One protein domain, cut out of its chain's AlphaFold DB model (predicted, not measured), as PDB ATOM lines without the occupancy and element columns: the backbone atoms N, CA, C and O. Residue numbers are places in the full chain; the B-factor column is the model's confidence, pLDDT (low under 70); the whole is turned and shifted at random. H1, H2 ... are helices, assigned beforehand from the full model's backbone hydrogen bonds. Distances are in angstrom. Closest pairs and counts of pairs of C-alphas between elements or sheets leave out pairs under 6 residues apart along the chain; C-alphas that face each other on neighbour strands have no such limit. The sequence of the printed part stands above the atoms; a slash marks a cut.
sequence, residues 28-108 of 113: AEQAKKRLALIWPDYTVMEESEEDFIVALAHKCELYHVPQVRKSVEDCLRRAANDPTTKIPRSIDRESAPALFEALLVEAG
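AT A GLANCE: This is residues 28 to 108 of the 113 residues of an uncharacterized protein of Aeromonas caviae (UniProt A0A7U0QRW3). Helices H3 and H4 run side by side in opposite directions as a helical hairpin, and H2 packs about perpendicular to H3 on residues 75 to 80 of it. H1 sits near the other end of H3, beside residues 69 to 72, and a long loop of residues 82 to 95 joins H3 to H4. The printed part has 81 residues with four named helices, in the order H1, H2, H3, H4, and no named strand; its class is all helix. It is compact, with a radius of gyration of the C-alphas of 11.3 A, and rounded, with spans of 29 by 25 by 20 A.

IN THESE COORDINATES: H1 covers residues 28 to 35, 10.5 A from first to last C-alpha, and begins at C-alpha 28 at (69.070, 69.984, 75.626). H2, residues 47 to 59, is 18.2 A long. H3, residues 69 to 81, is 18.4 A long and begins at C-alpha 69 at (82.545, 70.005, 64.694). H4, residues 96 to 106, is 15.4 A long and ends at C-alpha 106 at (85.731, 84.718, 67.078).

HOW THE PARTS SIT: H3 is the hub, the helix that touches the three others. H1 and H3 only just touch, with 3 pairs of C-alphas within 8 A; H3 does so with residues 69 to 72 alone. Their closest C-alphas, those of Arg 34 and Val 72, are 6.5 A apart, and their lines stand about perpendicular, at 78 degrees. H2 touches H3, which meets it with residues 75 to 80 alone; the closest C-alphas, those of Leu 56 and Ala 79, are 5.2 A apart, and the lines are about perpendicular, at 83 degrees. H3 touches H4 with residues 77 to 81 alone, the closest C-alphas being those of Ala 80 and Pro 97, 5.0 A apart. This hairpin has a shallow tilt of 30 degrees, opposite ways. The helix packing is mostly crossed, but only just: 1 of these 3 pairs is at a shallow tilt. H1 and H2 are close but not clearly touching, with the C-alphas of Ala 31 and Ala 57 closest at 7.0 A. H2 and H4 are near each other, and H1 and H4 are apart. In H1, H2, H3 and H4 every O i to N i+4 pair is within hydrogen-bond range.

THE WHOLE: The C-alphas of Pro 66 and Ser 90 are the two farthest apart, at 30.2 A. The printed part, residues 28 to 108, has no cut. The links from H1 to H2 and from H3 to H4 are long, with 11 and 14 residues, and the link from H2 to H3 is short, with 9. The mean pLDDT of the printed part is 94.3, and no printed residue is under 70.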
ATOM      1  N   ALA A  28      68.316  68.791  75.252       86.25
ATOM      2  CA  ALA A  28      69.070  69.984  75.626       86.25
ATOM      3  C   ALA A  28      70.532  69.655  75.979       86.25
ATOM      4  O   ALA A  28      71.455  70.328  75.519       86.25
ATOM      5  N   GLU A  29      70.764  68.592  76.749       91.44
ATOM      6  CA  GLU A  29      72.110  68.144  77.118       91.44
ATOM      7  C   GLU A  29      72.923  67.696  75.891       91.44
ATOM      8  O   GLU A  29      74.110  68.001  75.749       91.44
ATOM      9  N   GLN A  30      72.279  67.002  74.952       94.50
ATOM     10  CA  GLN A  30      72.891  66.587  73.693       94.50
ATOM     11  C   GLN A  30      73.235  67.783  72.795       94.50
ATOM     12  O   GLN A  30      74.312  67.800  72.188       94.50
ATOM     13  N   ALA A  31      72.368  68.793  72.724       93.88
ATOM     14  CA  ALA A  31      72.647  70.029  72.001       93.88
ATOM     15  C   ALA A  31      73.841  70.780  72.616       93.88
ATOM     16  O   ALA A  31      74.765  71.149  71.891       93.88
ATOM     17  N   LYS A  32      73.898  70.909  73.951       93.62
ATOM     18  CA  LYS A  32      75.024  71.539  74.666       93.62
ATOM     19  C   LYS A  32      76.364  70.883  74.346       93.62
ATOM     20  O   LYS A  32      77.318  71.570  73.997       93.62
ATOM     21  N   LYS A  33      76.432  69.548  74.371       95.06
ATOM     22  CA  LYS A  33      77.656  68.792  74.032       95.06
ATOM     23  C   LYS A  33      78.162  69.037  72.609       95.06
ATOM     24  O   LYS A  33      79.350  68.865  72.344       95.06
ATOM     25  N   ARG A  34      77.269  69.392  71.686       96.44
ATOM     26  CA  ARG A  34      77.600  69.706  70.290       96.44
ATOM     27  C   ARG A  34      78.023  71.156  70.125       96.44
ATOM     28  O   ARG A  34      79.009  71.400  69.438       96.44
ATOM     29  N   LEU A  35      77.342  72.086  70.797       95.31
ATOM     30  CA  LEU A  35      77.771  73.486  70.870       95.31
ATOM     31  C   LEU A  35      79.171  73.610  71.479       95.31
ATOM     32  O   LEU A  35      79.999  74.335  70.934       95.31
ATOM     33  N   ALA A  36      79.477  72.808  72.505       95.25
ATOM     34  CA  ALA A  36      80.785  72.758  73.161       95.25
ATOM     35  C   ALA A  36      81.959  72.394  72.228       95.25
ATOM     36  O   ALA A  36      83.113  72.640  72.571       95.25
ATOM     37  N   LEU A  37      81.693  71.826  71.042       94.94
ATOM     38  CA  LEU A  37      82.728  71.582  70.029       94.94
ATOM     39  C   LEU A  37      83.216  72.876  69.360       94.94
ATOM     40  O   LEU A  37      84.315  72.900  68.807       94.94
ATOM     41  N   ILE A  38      82.394  73.924  69.354       94.94
ATOM     42  CA  ILE A  38      82.711  75.229  68.765       94.94
ATOM     43  C   ILE A  38      82.998  76.228  69.887       94.94
ATOM     44  O   ILE A  38      84.081  76.807  69.903       94.94
ATOM     45  N   TRP A  39      82.079  76.339  70.848       94.75
ATOM     46  CA  TRP A  39      82.145  77.249  71.989       94.75
ATOM     47  C   TRP A  39      82.116  76.446  73.297       94.75
ATOM     48  O   TRP A  39      81.034  76.062  73.745       94.75
ATOM     49  N   PRO A  40      83.281  76.158  73.912       90.81
ATOM     50  CA  PRO A  40      83.363  75.361  75.140       90.81
ATOM     51  C   PRO A  40      82.551  75.938  76.302       90.81
ATOM     52  O   PRO A  40      82.010  75.185  77.107       90.81
ATOM     53  N   ASP A  41      82.453  77.266  76.351       85.81
ATOM     54  CA  ASP A  41      81.558  78.000  77.229       85.81
ATOM     55  C   ASP A  41      80.842  79.062  76.390       85.81
ATOM     56  O   ASP A  41      81.438  80.060  76.003       85.81
ATOM     57  N   TYR A  42      79.587  78.803  76.029       79.88
ATOM     58  CA  TYR A  42      78.773  79.752  75.268       79.88
ATOM     59  C   TYR A  42      78.002  80.715  76.186       79.88
ATOM     60  O   TYR A  42      77.385  81.649  75.695       79.88
ATOM     61  N   THR A  43      78.059  80.521  77.511       77.50
ATOM     62  CA  THR A  43      77.346  81.364  78.494       77.50
ATOM     63  C   THR A  43      78.083  82.664  78.822       77.50
ATOM     64  O   THR A  43      77.554  83.533  79.507       77.50
ATOM     65  N   VAL A  44      79.317  82.805  78.329       85.81
ATOM     66  CA  VAL A  44      80.100  84.050  78.398       85.81
ATOM     67  C   VAL A  44      79.847  84.982  77.209       85.81
ATOM     68  O   VAL A  44      80.414  86.073  77.178       85.81
ATOM     69  N   MET A  45      79.043  84.550  76.233       87.69
ATOM     70  CA  MET A  45      78.594  85.388  75.118       87.69
ATOM     71  C   MET A  45      77.675  86.506  75.613       87.69
ATOM     72  O   MET A  45      77.142  86.442  76.725       87.69
ATOM     73  N   GLU A  46      77.439  87.521  74.780       92.19
ATOM     74  CA  GLU A  46      76.326  88.422  75.065       92.19
ATOM     75  C   GLU A  46      75.001  87.645  75.023       92.19
ATOM     76  O   GLU A  46      74.809  86.769  74.180       92.19
ATOM     77  N   GLU A  47      74.052  87.993  75.899       92.25
ATOM     78  CA  GLU A  47      72.755  87.297  76.020       92.25
ATOM     79  C   GLU A  47      72.046  87.154  74.660       92.25
ATOM     80  O   GLU A  47      71.483  86.110  74.339       92.25
ATOM     81  N   SER A  48      72.136  88.184  73.810       92.06
ATOM     82  CA  SER A  48      71.520  88.157  72.482       92.06
ATOM     83  C   SER A  48      72.190  87.192  71.494       92.06
ATOM     84  O   SER A  48      71.511  86.655  70.616       92.06
ATOM     85  N   GLU A  49      73.492  86.945  71.641       94.31
ATOM     86  CA  GLU A  49      74.260  85.997  70.830       94.31
ATOM     87  C   GLU A  49      74.036  84.565  71.316       94.31
ATOM     88  O   GLU A  49      73.831  83.665  70.501       94.31
ATOM     89  N   GLU A  50      73.980  84.358  72.636       94.38
ATOM     90  CA  GLU A  50      73.576  83.079  73.223       94.38
ATOM     91  C   GLU A  50      72.179  82.682  72.724       94.38
ATOM     92  O   GLU A  50      72.007  81.604  72.144       94.38
ATOM     93  N   ASP A  51      71.193  83.573  72.873       94.12
ATOM     94  CA  ASP A  51      69.820  83.345  72.419       94.12
ATOM     95  C   ASP A  51      69.755  83.056  70.914       94.12
ATOM     96  O   ASP A  51      68.964  82.223  70.452       94.12
ATOM     97  N   PHE A  52      70.602  83.722  70.128       96.38
ATOM     98  CA  PHE A  52      70.724  83.472  68.700       96.38
ATOM     99  C   PHE A  52      71.221  82.057  68.418       96.38
ATOM    100  O   PHE A  52      70.556  81.318  67.689       96.38
ATOM    101  N   ILE A  53      72.333  81.637  69.025       95.88
ATOM    102  CA  ILE A  53      72.888  80.290  68.850       95.88
ATOM    103  C   ILE A  53      71.898  79.216  69.316       95.88
ATOM    104  O   ILE A  53      71.726  78.203  68.630       95.88
ATOM    105  N   VAL A  54      71.183  79.444  70.421       94.50
ATOM    106  CA  VAL A  54      70.125  78.544  70.908       94.50
ATOM    107  C   VAL A  54      68.982  78.438  69.896       94.50
ATOM    108  O   VAL A  54      68.531  77.329  69.588       94.50
ATOM    109  N   ALA A  55      68.542  79.555  69.314       95.69
ATOM    110  CA  ALA A  55      67.521  79.554  68.270       95.69
ATOM    111  C   ALA A  55      67.958  78.765  67.023       95.69
ATOM    112  O   ALA A  55      67.161  77.999  66.464       95.69
ATOM    113  N   LEU A  56      69.220  78.906  66.604       97.62
ATOM    114  CA  LEU A  56      69.787  78.132  65.496       97.62
ATOM    115  C   LEU A  56      69.835  76.634  65.825       97.62
ATOM    116  O   LEU A  56      69.410  75.805  65.017       97.62
ATOM    117  N   ALA A  57      70.310  76.290  67.024       96.44
ATOM    118  CA  ALA A  57      70.423  74.914  67.492       96.44
ATOM    119  C   ALA A  57      69.060  74.218  67.553       96.44
ATOM    120  O   ALA A  57      68.927  73.075  67.114       96.44
ATOM    121  N   HIS A  58      68.032  74.915  68.039       95.31
ATOM    122  CA  HIS A  58      66.666  74.405  68.043       95.31
ATOM    123  C   HIS A  58      66.146  74.194  66.617       95.31
ATOM    124  O   HIS A  58      65.575  73.153  66.304       95.31
ATOM    125  N   LYS A  59      66.349  75.170  65.724       96.50
ATOM    126  CA  LYS A  59      65.858  75.101  64.343       96.50
ATOM    127  C   LYS A  59      66.409  73.911  63.565       96.50
ATOM    128  O   LYS A  59      65.672  73.330  62.773       96.50
ATOM    129  N   CYS A  60      67.690  73.596  63.735       97.12
ATOM    130  CA  CYS A  60      68.321  72.501  63.009       97.12
ATOM    131  C   CYS A  60      68.329  71.176  63.789       97.12
ATOM    132  O   CYS A  60      69.014  70.244  63.377       97.12
ATOM    133  N   GLU A  61      67.569  71.100  64.890       96.12
ATOM    134  CA  GLU A  61      67.476  69.924  65.766       96.12
ATOM    135  C   GLU A  61      68.864  69.417  66.171       96.12
ATOM    136  O   GLU A  61      69.213  68.247  66.006       96.12
ATOM    137  N   LEU A  62      69.695  70.331  66.687       96.94
ATOM    138  CA  LEU A  62      71.118  70.087  66.909       96.94
ATOM    139  C   LEU A  62      71.379  68.801  67.701       96.94
ATOM    140  O   LEU A  62      72.339  68.093  67.421       96.94
ATOM    141  N   TYR A  63      70.506  68.457  68.644       95.69
ATOM    142  CA  TYR A  63      70.579  67.247  69.460       95.69
ATOM    143  C   TYR A  63      70.617  65.927  68.657       95.69
ATOM    144  O   TYR A  63      71.155  64.937  69.156       95.69
ATOM    145  N   HIS A  64      70.134  65.904  67.409       95.69
ATOM    146  CA  HIS A  64      70.197  64.750  66.500       95.69
ATOM    147  C   HIS A  64      71.423  64.732  65.574       95.69
ATOM    148  O   HIS A  64      71.705  63.721  64.928       95.69
ATOM    149  N   VAL A  65      72.191  65.818  65.511       97.12
ATOM    150  CA  VAL A  65      73.338  65.950  64.599       97.12
ATOM    151  C   VAL A  65      74.494  65.053  65.061       97.12
ATOM    152  O   VAL A  65      74.637  64.816  66.260       97.12
ATOM    153  N   PRO A  66      75.360  64.534  64.178       96.75
ATOM    154  CA  PRO A  66      76.599  63.893  64.613       96.75
ATOM    155  C   PRO A  66      77.448  64.831  65.485       96.75
ATOM    156  O   PRO A  66      77.579  66.016  65.180       96.75
ATOM    157  N   GLN A  67      78.060  64.312  66.552       95.31
ATOM    158  CA  GLN A  67      78.935  65.087  67.444       95.31
ATOM    159  C   GLN A  67      80.324  65.309  66.811       95.31
ATOM    160  O   GLN A  67      81.353  64.882  67.324       95.31
ATOM    161  N   VAL A  68      80.337  65.958  65.647       95.62
ATOM    162  CA  VAL A  68      81.518  66.299  64.851       95.62
ATOM    163  C   VAL A  68      81.442  67.785  64.527       95.62
ATOM    164  O   VAL A  68      80.417  68.242  64.025       95.62
ATOM    165  N   ARG A  69      82.525  68.533  64.779       93.81
ATOM    166  CA  ARG A  69      82.545  70.005  64.694       93.81
ATOM    167  C   ARG A  69      81.948  70.532  63.387       93.81
ATOM    168  O   ARG A  69      80.996  71.301  63.416       93.81
ATOM    169  N   LYS A  70      82.419  70.014  62.249       94.75
ATOM    170  CA  LYS A  70      81.950  70.421  60.919       94.75
ATOM    171  C   LYS A  70      80.449  70.183  60.710       94.75
ATOM    172  O   LYS A  70      79.763  71.034  60.158       94.75
ATOM    173  N   SER A  71      79.912  69.059  61.193       96.81
ATOM    174  CA  SER A  71      78.473  68.776  61.108       96.81
ATOM    175  C   SER A  71      77.640  69.747  61.947       96.81
ATOM    176  O   SER A  71      76.550  70.127  61.526       96.81
ATOM    177  N   VAL A  72      78.152  70.165  63.110       97.25
ATOM    178  CA  VAL A  72      77.515  71.177  63.970       97.25
ATOM    179  C   VAL A  72      77.548  72.546  63.288       97.25
ATOM    180  O   VAL A  72      76.499  73.169  63.149       97.25
ATOM    181  N   GLU A  73      78.706  72.973  62.781       97.25
ATOM    182  CA  GLU A  73      78.851  74.223  62.022       97.25
ATOM    183  C   GLU A  73      77.882  74.276  60.834       97.25
ATOM    184  O   GLU A  73      77.160  75.253  60.667       97.25
ATOM    185  N   ASP A  74      77.814  73.215  60.026       97.31
ATOM    186  CA  ASP A  74      76.948  73.168  58.844       97.31
ATOM    187  C   ASP A  74      75.452  73.125  59.209       97.31
ATOM    188  O   ASP A  74      74.608  73.633  58.466       97.31
ATOM    189  N   CYS A  75      75.094  72.546  60.358       98.00
ATOM    190  CA  CYS A  75      73.732  72.589  60.892       98.00
ATOM    191  C   CYS A  75      73.319  74.020  61.234       98.00
ATOM    192  O   CYS A  75      72.316  74.519  60.721       98.00
ATOM    193  N   LEU A  76      74.131  74.684  62.055       97.81
ATOM    194  CA  LEU A  76      73.872  76.037  62.530       97.81
ATOM    195  C   LEU A  76      73.918  77.045  61.377       97.81
ATOM    196  O   LEU A  76      73.024  77.877  61.263       97.81
ATOM    197  N   ARG A  77      74.868  76.894  60.447       97.88
ATOM    198  CA  ARG A  77      74.952  77.702  59.224       97.88
ATOM    199  C   ARG A  77      73.676  77.604  58.399       97.88
ATOM    200  O   ARG A  77      73.145  78.623  57.963       97.88
ATOM    201  N   ARG A  78      73.144  76.395  58.186       97.88
ATOM    202  CA  ARG A  78      71.867  76.220  57.474       97.88
ATOM    203  C   ARG A  78      70.707  76.872  58.219       97.88
ATOM    204  O   ARG A  78      69.875  77.491  57.568       97.88
ATOM    205  N   ALA A  79      70.667  76.788  59.550       98.00
ATOM    206  CA  ALA A  79      69.656  77.490  60.340       98.00
ATOM    207  C   ALA A  79      69.780  79.017  60.231       98.00
ATOM    208  O   ALA A  79      68.762  79.689  60.090       98.00
ATOM    209  N   ALA A  80      70.993  79.571  60.244       97.69
ATOM    210  CA  ALA A  80      71.213  81.011  60.092       97.69
ATOM    211  C   ALA A  80      70.743  81.525  58.720       97.69
ATOM    212  O   ALA A  80      70.209  82.625  58.621       97.69
ATOM    213  N   ASN A  81      70.889  80.702  57.676       97.50
ATOM    214  CA  ASN A  81      70.442  81.002  56.313       97.50
ATOM    215  C   ASN A  81      68.953  80.698  56.057       97.50
ATOM    216  O   ASN A  81      68.429  81.057  55.003       97.50
ATOM    217  N   ASP A  82      68.256  80.030  56.979       97.06
ATOM    218  CA  ASP A  82      66.839  79.711  56.809       97.06
ATOM    219  C   ASP A  82      65.965  80.917  57.227       97.06
ATOM    220  O   ASP A  82      65.980  81.335  58.394       97.06
ATOM    221  N   PRO A  83      65.147  81.474  56.310       94.56
ATOM    222  CA  PRO A  83      64.329  82.656  56.587       94.56
ATOM    223  C   PRO A  83      63.234  82.414  57.638       94.56
ATOM    224  O   PRO A  83      62.664  83.362  58.176       94.56
ATOM    225  N   THR A  84      62.931  81.154  57.953       95.38
ATOM    226  CA  THR A  84      61.893  80.746  58.910       95.38
ATOM    227  C   THR A  84      62.422  80.496  60.323       95.38
ATOM    228  O   THR A  84      61.632  80.283  61.244       95.38
ATOM    229  N   THR A  85      63.742  80.517  60.533       96.44
ATOM    230  CA  THR A  85      64.366  80.319  61.855       96.44
ATOM    231  C   THR A  85      63.885  81.372  62.834       96.44
ATOM    232  O   THR A  85      63.981  82.544  62.530       96.44
ATOM    233  N   LYS A  86      63.369  81.038  64.013       94.94
ATOM    234  CA  LYS A  86      62.880  82.070  64.945       94.94
ATOM    235  C   LYS A  86      64.045  82.708  65.709       94.94
ATOM    236  O   LYS A  86      64.388  82.221  66.775       94.94
ATOM    237  N   ILE A  87      64.649  83.759  65.156       94.25
ATOM    238  CA  ILE A  87      65.773  84.482  65.772       94.25
ATOM    239  C   ILE A  87      65.290  85.549  66.775       94.25
ATOM    240  O   ILE A  87      64.135  85.987  66.679       94.25
ATOM    241  N   PRO A  88      66.143  85.984  67.724       93.88
ATOM    242  CA  PRO A  88      65.833  87.077  68.642       93.88
ATOM    243  C   PRO A  88      65.465  88.371  67.913       93.88
ATOM    244  O   PRO A  88      66.014  88.687  66.863       93.88
ATOM    245  N   ARG A  89      64.554  89.161  68.494       92.31
ATOM    246  CA  ARG A  89      64.077  90.423  67.892       92.31
ATOM    247  C   ARG A  89      65.148  91.516  67.798       92.31
ATOM    248  O   ARG A  89      64.960  92.459  67.040       92.31
ATOM    249  N   SER A  90      66.212  91.413  68.589       92.44
ATOM    250  CA  SER A  90      67.361  92.322  68.564       92.44
ATOM    251  C   SER A  90      68.269  92.107  67.352       92.44
ATOM    252  O   SER A  90      69.042  93.003  67.025       92.44
ATOM    253  N   ILE A  91      68.175  90.953  66.687       93.56
ATOM    254  CA  ILE A  91      69.000  90.603  65.531       93.56
ATOM    255  C   ILE A  91      68.168  90.766  64.267       93.56
ATOM    256  O   ILE A  91      67.069  90.220  64.140       93.56
ATOM    257  N   ASP A  92      68.715  91.521  63.321       93.88
ATOM    258  CA  ASP A  92      68.114  91.654  62.006       93.88
ATOM    259  C   ASP A  92      68.186  90.330  61.228       93.88
ATOM    260  O   ASP A  92      69.163  89.584  61.281       93.88
ATOM    261  N   ARG A  93      67.121  90.018  60.485       93.56
ATOM    262  CA  ARG A  93      67.057  88.765  59.729       93.56
ATOM    263  C   ARG A  93      68.134  88.693  58.659       93.56
ATOM    264  O   ARG A  93      68.699  87.621  58.452       93.56
ATOM    265  N   GLU A  94      68.355  89.787  57.946       94.25
ATOM    266  CA  GLU A  94      69.264  89.809  56.804       94.25
ATOM    267  C   GLU A  94      70.721  89.709  57.266       94.25
ATOM    268  O   GLU A  94      71.557  89.163  56.547       94.25
ATOM    269  N   SER A  95      71.017  90.146  58.496       95.19
ATOM    270  CA  SER A  95      72.347  90.031  59.095       95.19
ATOM    271  C   SER A  95      72.642  88.673  59.739       95.19
ATOM    272  O   SER A  95      73.814  88.366  59.960       95.19
ATOM    273  N   ALA A  96      71.635  87.830  59.996       96.00
ATOM    274  CA  ALA A  96      71.808  86.565  60.718       96.00
ATOM    275  C   ALA A  96      72.898  85.634  60.130       96.00
ATOM    276  O   ALA A  96      73.714  85.134  60.909       96.00
ATOM    277  N   PRO A  97      73.002  85.414  58.800       97.06
ATOM    278  CA  PRO A  97      74.097  84.621  58.237       97.06
ATOM    279  C   PRO A  97      75.476  85.226  58.515       97.06
ATOM    280  O   PRO A  97      76.395  84.508  58.897       97.06
ATOM    281  N   ALA A  98      75.620  86.544  58.356       96.62
ATOM    282  CA  ALA A  98      76.894  87.232  58.553       96.62
ATOM    283  C   ALA A  98      77.316  87.247  60.029       96.62
ATOM    284  O   ALA A  98      78.483  87.011  60.332       96.62
ATOM    285  N   LEU A  99      76.361  87.461  60.941       95.75
ATOM    286  CA  LEU A  99      76.585  87.382  62.383       95.75
ATOM    287  C   LEU A  99      77.075  85.988  62.789       95.75
ATOM    288  O   LEU A  99      78.049  85.866  63.522       95.75
ATOM    289  N   PHE A 100      76.445  84.931  62.269       96.75
ATOM    290  CA  PHE A 100      76.869  83.565  62.561       96.75
ATOM    291  C   PHE A 100      78.311  83.287  62.106       96.75
ATOM    292  O   PHE A 100      79.086  82.704  62.862       96.75
ATOM    293  N   GLU A 101      78.700  83.725  60.903       96.56
ATOM    294  CA  GLU A 101      80.090  83.568  60.450       96.56
ATOM    295  C   GLU A 101      81.077  84.372  61.311       96.56
ATOM    296  O   GLU A 101      82.178  83.892  61.570       96.56
ATOM    297  N   ALA A 102      80.696  85.557  61.798       94.94
ATOM    298  CA  ALA A 102      81.534  86.343  62.704       94.94
ATOM    299  C   ALA A 102      81.776  85.610  64.038       94.94
ATOM    300  O   ALA A 102      82.926  85.454  64.446       94.94
ATOM    301  N   LEU A 103      80.724  85.052  64.648       94.75
ATOM    302  CA  LEU A 103      80.825  84.266  65.886       94.75
ATOM    303  C   LEU A 103      81.696  83.007  65.724       94.75
ATOM    304  O   LEU A 103      82.381  82.588  66.661       94.75
ATOM    305  N   LEU A 104      81.688  82.387  64.539       94.69
ATOM    306  CA  LEU A 104      82.595  81.279  64.220       94.69
ATOM    307  C   LEU A 104      84.058  81.742  64.168       94.69
ATOM    308  O   LEU A 104      84.932  81.076  64.725       94.69
ATOM    309  N   VAL A 105      84.322  82.884  63.532       93.56
ATOM    310  CA  VAL A 105      85.669  83.469  63.439       93.56
ATOM    311  C   VAL A 105      86.209  83.822  64.824       93.56
ATOM    312  O   VAL A 105      87.356  83.495  65.131       93.56
ATOM    313  N   GLU A 106      85.384  84.416  65.685       91.38
ATOM    314  CA  GLU A 106      85.731  84.718  67.078       91.38
ATOM    315  C   GLU A 106      86.056  83.456  67.888       91.38
ATOM    316  O   GLU A 106      86.982  83.454  68.699       91.38
ATOM    317  N   ALA A 107      85.382  82.339  67.596       89.06
ATOM    318  CA  ALA A 107      85.688  81.023  68.163       89.06
ATOM    319  C   ALA A 107      86.952  80.359  67.580       89.06
ATOM    320  O   ALA A 107      87.265  79.206  67.901       89.06
ATOM    321  N   GLY A 108      87.673  81.046  66.688       88.38
ATOM    322  CA  GLY A 108      88.862  80.531  66.014       88.38
ATOM    323  C   GLY A 108      88.559  79.513  64.912       88.38
ATOM    324  O   GLY A 108      89.442  78.735  64.540       88.38
TER     325      GLY A 108